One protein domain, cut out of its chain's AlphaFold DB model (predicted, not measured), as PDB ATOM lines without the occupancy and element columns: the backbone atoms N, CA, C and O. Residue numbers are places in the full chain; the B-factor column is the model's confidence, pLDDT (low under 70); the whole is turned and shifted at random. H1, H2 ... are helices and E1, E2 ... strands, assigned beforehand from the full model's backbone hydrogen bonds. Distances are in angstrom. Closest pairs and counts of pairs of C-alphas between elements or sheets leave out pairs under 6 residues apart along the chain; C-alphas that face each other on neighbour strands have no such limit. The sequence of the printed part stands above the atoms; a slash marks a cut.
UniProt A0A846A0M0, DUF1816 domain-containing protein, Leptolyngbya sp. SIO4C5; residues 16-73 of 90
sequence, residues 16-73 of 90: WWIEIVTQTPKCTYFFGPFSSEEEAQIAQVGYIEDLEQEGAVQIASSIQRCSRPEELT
ATOM      1  N   TRP A  16     115.511 143.063 100.864       87.25
ATOM      2  CA  TRP A  16     114.865 142.148 101.800       87.25
ATOM      3  C   TRP A  16     115.661 142.097 103.100       87.25
ATOM      4  O   TRP A  16     116.870 141.883 103.081       87.25
ATOM      5  N   TRP A  17     114.983 142.294 104.225       87.88
ATOM      6  CA  TRP A  17     115.570 142.242 105.558       87.88
ATOM      7  C   TRP A  17     114.763 141.300 106.443       87.88
ATOM      8  O   TRP A  17     113.538 141.216 106.334       87.88
ATOM      9  N   ILE A  18     115.460 140.602 107.330       88.75
ATOM     10  CA  ILE A  18     114.871 139.760 108.366       88.75
ATOM     11  C   ILE A  18     114.975 140.531 109.675       88.75
ATOM     12  O   ILE A  18     116.075 140.845 110.115       88.75
ATOM     13  N   GLU A  19     113.843 140.812 110.301       89.75
ATOM     14  CA  GLU A  19     113.760 141.284 111.677       89.75
ATOM     15  C   GLU A  19     113.579 140.070 112.591       89.75
ATOM     16  O   GLU A  19     112.664 139.273 112.378       89.75
ATOM     17  N   ILE A  20     114.442 139.910 113.592       90.38
ATOM     18  CA  ILE A  20     114.326 138.873 114.619       90.38
ATOM     19  C   ILE A  20     114.305 139.540 115.989       90.38
ATOM     20  O   ILE A  20     115.248 140.227 116.367       90.38
ATOM     21  N   VAL A  21     113.233 139.322 116.742       87.88
ATOM     22  CA  VAL A  21     113.021 139.871 118.081       87.88
ATOM     23  C   VAL A  21     113.092 138.743 119.099       87.88
ATOM     24  O   VAL A  21     112.410 137.729 118.952       87.88
ATOM     25  N   THR A  22     113.883 138.923 120.151       89.25
ATOM     26  CA  THR A  22     114.049 137.949 121.234       89.25
ATOM     27  C   THR A  22     113.406 138.429 122.538       89.25
ATOM     28  O   THR A  22     113.323 139.619 122.823       89.25
ATOM     29  N   GLN A  23     112.924 137.467 123.325       84.44
ATOM     30  CA  GLN A  23     112.384 137.530 124.689       84.44
ATOM     31  C   GLN A  23     113.314 138.010 125.802       84.44
ATOM     32  O   GLN A  23     113.060 138.899 126.615       84.44
ATOM     33  N   THR A  24     114.380 137.230 125.901       80.88
ATOM     34  CA  THR A  24     115.340 137.185 126.993       80.88
ATOM     35  C   THR A  24     116.617 136.580 126.404       80.88
ATOM     36  O   THR A  24     116.572 135.410 126.023       80.88
ATOM     37  N   PRO A  25     117.710 137.356 126.284       80.75
ATOM     38  CA  PRO A  25     117.734 138.818 126.422       80.75
ATOM     39  C   PRO A  25     116.803 139.480 125.395       80.75
ATOM     40  O   PRO A  25     116.508 138.890 124.352       80.75
ATOM     41  N   LYS A  26     116.271 140.664 125.715       82.00
ATOM     42  CA  LYS A  26     115.371 141.363 124.798       82.00
ATOM     43  C   LYS A  26     116.201 142.157 123.795       82.00
ATOM     44  O   LYS A  26     116.822 143.155 124.143       82.00
ATOM     45  N   CYS A  27     116.243 141.660 122.567       83.44
ATOM     46  CA  CYS A  27     117.068 142.205 121.499       83.44
ATOM     47  C   CYS A  27     116.257 142.203 120.202       83.44
ATOM     48  O   CYS A  27     115.382 141.359 120.003       83.44
ATOM     49  N   THR A  28     116.544 143.150 119.315       84.62
ATOM     50  CA  THR A  28     116.032 143.150 117.940       84.62
ATOM     51  C   THR A  28     117.205 143.146 116.972       84.62
ATOM     52  O   THR A  28     118.048 144.043 117.006       84.62
ATOM     53  N   TYR A  29     117.250 142.139 116.110       84.44
ATOM     54  CA  TYR A  29     118.282 141.929 115.107       84.44
ATOM     55  C   TYR A  29     117.711 142.157 113.712       84.44
ATOM     56  O   TYR A  29     116.638 141.648 113.392       84.44
ATOM     57  N   PHE A  30     118.450 142.876 112.870       85.44
ATOM     58  CA  PHE A  30     118.131 143.029 111.455       85.44
ATOM     59  C   PHE A  30     119.218 142.383 110.592       85.44
ATOM     60  O   PHE A  30     120.353 142.858 110.558       85.44
ATOM     61  N   PHE A  31     118.864 141.326 109.860       86.38
ATOM     62  CA  PHE A  31     119.762 140.625 108.940       86.38
ATOM     63  C   PHE A  31     119.418 140.954 107.488       86.38
ATOM     64  O   PHE A  31     118.247 140.989 107.114       86.38
ATOM     65  N   GLY A  32     120.441 141.192 106.670       87.06
ATOM     66  CA  GLY A  32     120.305 141.557 105.263       87.06
ATOM     67  C   GLY A  32     121.461 142.446 104.787       87.06
ATOM     68  O   GLY A  32     122.460 142.596 105.499       87.06
ATOM     69  N   PRO A  33     121.334 143.062 103.602       87.81
ATOM     70  CA  PRO A  33     120.223 142.911 102.662       87.81
ATOM     71  C   PRO A  33     120.248 141.576 101.898       87.81
ATOM     72  O   PRO A  33     121.317 141.076 101.558       87.81
ATOM     73  N   PHE A  34     119.070 141.040 101.579       87.56
ATOM     74  CA  PHE A  34     118.888 139.890 100.688       87.56
ATOM     75  C   PHE A  34     118.311 140.319  99.336       87.56
ATOM     76  O   PHE A  34     117.563 141.299  99.228       87.56
ATOM     77  N   SER A  35     118.638 139.547  98.301       84.31
ATOM     78  CA  SER A  35     118.201 139.795  96.924       84.31
ATOM     79  C   SER A  35     116.741 139.386  96.705       84.31
ATOM     80  O   SER A  35     116.051 139.995  95.885       84.31
ATOM     81  N   SER A  36     116.256 138.398  97.466       87.69
ATOM     82  CA  SER A  36     114.890 137.858  97.390       87.69
ATOM     83  C   SER A  36     114.338 137.478  98.767       87.69
ATOM     84  O   SER A  36     115.093 137.137  99.674       87.69
ATOM     85  N   GLU A  37     113.008 137.447  98.894       87.12
ATOM     86  CA  GLU A  37     112.312 136.939 100.088       87.12
ATOM     87  C   GLU A  37     112.710 135.491 100.398       87.12
ATOM     88  O   GLU A  37     112.999 135.163 101.541       87.12
ATOM     89  N   GLU A  38     112.807 134.644  99.370       92.06
ATOM     90  CA  GLU A  38     113.204 133.237  99.511       92.06
ATOM     91  C   GLU A  38     114.622 133.086 100.081       92.06
ATOM     92  O   GLU A  38     114.865 132.229 100.926       92.06
ATOM     93  N   GLU A  39     115.559 133.941  99.658       91.12
ATOM     94  CA  GLU A  39     116.928 133.951 100.188       91.12
ATOM     95  C   GLU A  39     116.922 134.313 101.678       91.12
ATOM     96  O   GLU A  39     117.552 133.631 102.488       91.12
ATOM     97  N   ALA A  40     116.131 135.326 102.047       91.31
ATOM     98  CA  ALA A  40     115.923 135.712 103.434       91.31
ATOM     99  C   ALA A  40     115.271 134.580 104.252       91.31
ATOM    100  O   ALA A  40     115.701 134.312 105.368       91.31
ATOM    101  N   GLN A  41     114.283 133.864 103.705       91.94
ATOM    102  CA  GLN A  41     113.638 132.728 104.378       91.94
ATOM    103  C   GLN A  41     114.604 131.569 104.632       91.94
ATOM    104  O   GLN A  41     114.578 130.976 105.708       91.94
ATOM    105  N   ILE A  42     115.460 131.247 103.661       93.19
ATOM    106  CA  ILE A  42     116.454 130.178 103.809       93.19
ATOM    107  C   ILE A  42     117.491 130.566 104.871       93.19
ATOM    108  O   ILE A  42     117.808 129.754 105.738       93.19
ATOM    109  N   ALA A  43     117.992 131.805 104.838       91.25
ATOM    110  CA  ALA A  43     118.975 132.294 105.805       91.25
ATOM    111  C   ALA A  43     118.393 132.447 107.223       91.25
ATOM    112  O   ALA A  43     119.084 132.182 108.205       91.25
ATOM    113  N   GLN A  44     117.115 132.828 107.331       92.06
ATOM    114  CA  GLN A  44     116.401 133.027 108.594       92.06
ATOM    115  C   GLN A  44     116.488 131.819 109.526       92.06
ATOM    116  O   GLN A  44     116.623 132.009 110.732       92.06
ATOM    117  N   VAL A  45     116.411 130.603 108.982       91.75
ATOM    118  CA  VAL A  45     116.448 129.373 109.782       91.75
ATOM    119  C   VAL A  45     117.746 129.291 110.583       91.75
ATOM    120  O   VAL A  45     117.683 129.125 111.797       91.75
ATOM    121  N   GLY A  46     118.893 129.531 109.940       93.06
ATOM    122  CA  GLY A  46     120.195 129.495 110.609       93.06
ATOM    123  C   GLY A  46     120.316 130.542 111.717       93.06
ATOM    124  O   GLY A  46     120.725 130.212 112.823       93.06
ATOM    125  N   TYR A  47     119.862 131.778 111.473       91.81
ATOM    126  CA  TYR A  47     119.903 132.826 112.502       91.81
ATOM    127  C   TYR A  47     119.046 132.497 113.727       91.81
ATOM    128  O   TYR A  47     119.431 132.820 114.847       91.81
ATOM    129  N   ILE A  48     117.880 131.877 113.528       89.38
ATOM    130  CA  ILE A  48     117.036 131.437 114.642       89.38
ATOM    131  C   ILE A  48     117.739 130.312 115.407       89.38
ATOM    132  O   ILE A  48     117.831 130.401 116.626       89.38
ATOM    133  N   GLU A  49     118.282 129.310 114.710       93.00
ATOM    134  CA  GLU A  49     118.996 128.188 115.334       93.00
ATOM    135  C   GLU A  49     120.214 128.646 116.151       93.00
ATOM    136  O   GLU A  49     120.466 128.105 117.229       93.00
ATOM    137  N   ASP A  50     120.968 129.631 115.658       91.19
ATOM    138  CA  ASP A  50     122.086 130.235 116.385       91.19
ATOM    139  C   ASP A  50     121.591 130.953 117.654       91.19
ATOM    140  O   ASP A  50     122.075 130.672 118.750       91.19
ATOM    141  N   LEU A  51     120.560 131.801 117.542       88.69
ATOM    142  CA  LEU A  51     119.997 132.533 118.685       88.69
ATOM    143  C   LEU A  51     119.404 131.596 119.749       88.69
ATOM    144  O   LEU A  51     119.568 131.832 120.948       88.69
ATOM    145  N   GLU A  52     118.734 130.517 119.339       89.81
ATOM    146  CA  GLU A  52     118.233 129.493 120.265       89.81
ATOM    147  C   GLU A  52     119.385 128.794 121.004       89.81
ATOM    148  O   GLU A  52     119.292 128.561 122.212       89.81
ATOM    149  N   GLN A  53     120.492 128.500 120.315       90.75
ATOM    150  CA  GLN A  53     121.692 127.912 120.924       90.75
ATOM    151  C   GLN A  53     122.407 128.873 121.881       90.75
ATOM    152  O   GLN A  53     122.960 128.428 122.890       90.75
ATOM    153  N   GLU A  54     122.354 130.178 121.619       88.19
ATOM    154  CA  GLU A  54     122.835 131.224 122.531       88.19
ATOM    155  C   GLU A  54     121.930 131.415 123.763       88.19
ATOM    156  O   GLU A  54     122.280 132.138 124.698       88.19
ATOM    157  N   GLY A  55     120.786 130.727 123.810       86.06
ATOM    158  CA  GLY A  55     119.849 130.759 124.928       86.06
ATOM    159  C   GLY A  55     118.785 131.848 124.815       86.06
ATOM    160  O   GLY A  55     118.111 132.132 125.810       86.06
ATOM    161  N   ALA A  56     118.608 132.449 123.634       87.69
ATOM    162  CA  ALA A  56     117.489 133.342 123.387       87.69
ATOM    163  C   ALA A  56     116.172 132.558 123.414       87.69
ATOM    164  O   ALA A  56     116.027 131.495 122.814       87.69
ATOM    165  N   VAL A  57     115.177 133.107 124.105       84.62
ATOM    166  CA  VAL A  57     113.840 132.504 124.209       84.62
ATOM    167  C   VAL A  57     112.785 133.394 123.571       84.62
ATOM    168  O   VAL A  57     112.977 134.605 123.445       84.62
ATOM    169  N   GLN A  58     111.643 132.795 123.214       88.19
ATOM    170  CA  GLN A  58     110.490 133.495 122.633       88.19
ATOM    171  C   GLN A  58     110.883 134.359 121.421       88.19
ATOM    172  O   GLN A  58     110.592 135.554 121.370       88.19
ATOM    173  N   ILE A  59     111.581 133.734 120.473       89.25
ATOM    174  CA  ILE A  59     112.051 134.370 119.246       89.25
ATOM    175  C   ILE A  59     110.873 134.555 118.286       89.25
ATOM    176  O   ILE A  59     110.133 133.613 118.002       89.25
ATOM    177  N   ALA A  60     110.699 135.771 117.780       89.19
ATOM    178  CA  ALA A  60     109.769 136.095 116.709       89.19
ATOM    179  C   ALA A  60     110.555 136.635 115.521       89.19
ATOM    180  O   ALA A  60     111.469 137.434 115.696       89.19
ATOM    181  N   SER A  61     110.197 136.219 114.312       87.56
ATOM    182  CA  SER A  61     110.891 136.643 113.104       87.56
ATOM    183  C   SER A  61     109.908 137.141 112.047       87.56
ATOM    184  O   SER A  61     108.780 136.657 111.930       87.56
ATOM    185  N   SER A  62     110.320 138.149 111.283       87.62
ATOM    186  CA  SER A  62     109.522 138.738 110.212       87.62
ATOM    187  C   SER A  62     110.414 139.151 109.054       87.62
ATOM    188  O   SER A  62     111.480 139.725 109.260       87.62
ATOM    189  N   ILE A  63     109.985 138.859 107.830       87.19
ATOM    190  CA  ILE A  63     110.696 139.264 106.619       87.19
ATOM    191  C   ILE A  63     109.953 140.447 106.026       87.19
ATOM    192  O   ILE A  63     108.746 140.392 105.798       87.19
ATOM    193  N   GLN A  64     110.680 141.532 105.799       82.69
ATOM    194  CA  GLN A  64     110.115 142.779 105.315       82.69
ATOM    195  C   GLN A  64     111.026 143.412 104.271       82.69
ATOM    196  O   GLN A  64     112.249 143.278 104.303       82.69
ATOM    197  N   ARG A  65     110.411 144.128 103.327       80.69
ATOM    198  CA  ARG A  65     111.139 144.896 102.322       80.69
ATOM    199  C   ARG A  65     111.253 146.343 102.778       80.69
ATOM    200  O   ARG A  65     110.268 147.082 102.740       80.69
ATOM    201  N   CYS A  66     112.443 146.748 103.200       71.38
ATOM    202  CA  CYS A  66     112.708 148.086 103.722       71.38
ATOM    203  C   CYS A  66     114.059 148.625 103.230       71.38
ATOM    204  O   CYS A  66     114.915 147.893 102.730       71.38
ATOM    205  N   SER A  67     114.231 149.945 103.301       70.19
ATOM    206  CA  SER A  67     115.561 150.537 103.142       70.19
ATOM    207  C   SER A  67     116.415 150.181 104.353       70.19
ATOM    208  O   SER A  67     115.872 150.050 105.449       70.19
ATOM    209  N   ARG A  68     117.730 150.041 104.136       67.50
ATOM    210  CA  ARG A  68     118.719 149.664 105.155       67.50
ATOM    211  C   ARG A  68     118.384 150.261 106.537       67.50
ATOM    212  O   ARG A  68     118.346 151.491 106.641       67.50
ATOM    213  N   PRO A  69     118.186 149.424 107.572       65.31
ATOM    214  CA  PRO A  69     117.977 149.884 108.941       65.31
ATOM    215  C   PRO A  69     119.134 150.773 109.414       65.31
ATOM    216  O   PRO A  69     120.294 150.519 109.078       65.31
ATOM    217  N   GLU A  70     118.829 151.812 110.197       64.75
ATOM    218  CA  GLU A  70     119.850 152.704 110.773       64.75
ATOM    219  C   GLU A  70     120.726 151.972 111.807       64.75
ATOM    220  O   GLU A  70     121.917 152.262 111.921       64.75
ATOM    221  N   GLU A  71     120.164 150.967 112.487       68.19
ATOM    222  CA  GLU A  71     120.839 150.118 113.471       68.19
ATOM    223  C   GLU A  71     120.514 148.642 113.195       68.19
ATOM    224  O   GLU A  71     119.355 148.277 112.999       68.19
ATOM    225  N   LEU A  72     121.542 147.789 113.150       72.75
ATOM    226  CA  LEU A  72     121.398 146.353 112.854       72.75
ATOM    227  C   LEU A  72     121.142 145.501 114.105       72.75
ATOM    228  O   LEU A  72     120.736 144.343 114.012       72.75
ATOM    229  N   THR A  73     121.390 146.069 115.281       74.19
ATOM    230  CA  THR A  73     121.191 145.421 116.575       74.19
ATOM    231  C   THR A  73     120.722 146.481 117.550       74.19
ATOM    232  O   THR A  73     121.435 147.450 117.796       74.19
TER     233      THR A  73
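Overview. This is residues 16 to 73 of the 90 residues of the protein "DUF1816 domain-containing protein" of Leptolyngbya sp. SIO4C5 (UniProt A0A846A0M0). A twisted sheet of three antiparallel strands, in order E2, E1, E3, has one helix, H1, packed along one face, in two layers. Residues 67 to 73 fold back past E2, away from H1. The printed part has 58 residues, class mixed, running E1, E2, H1, E3. It is compact and flat, with radius of gyration of the C-alphas 10.9 A and spans 29 by 24 by 13 A.

Along the chain. E1, residues 16 to 21, begins at C-alpha 16 (114.865, 142.148, 101.800). E2, residues 27 to 34, is 21.0 A long. E3, residues 60 to 66, ends at C-alpha 66 (112.708, 148.086, 103.722). H1, residues 37 to 53, is 24.6 A long, with a kink of 26 degrees near residue 44.

Arrangement. In the hairpin of E1 and E2, N 18 and O 31 are within hydrogen-bond range, 2.8 A; between E1 and E3, N 19 and O 62 are, 2.8 A. H1 is on the sheet at a height of 8.6 A, along the strands; its closest C-alphas to E1 are Glu 37 and Trp 16, 6.0 A. E2, H1 and E3 form a split strand-helix-strand unit, its strands running the same way with E1 between, crossover right-handed. In H1, 11 of 13 O i to N i+4 pairs are within range.

Size, cuts and confidence. The printed part has no cut and no long link. The farthest C-alphas, Thr 24 and Ser 35, are 30.3 A apart. Residues 68 to 71 have pLDDT under 70.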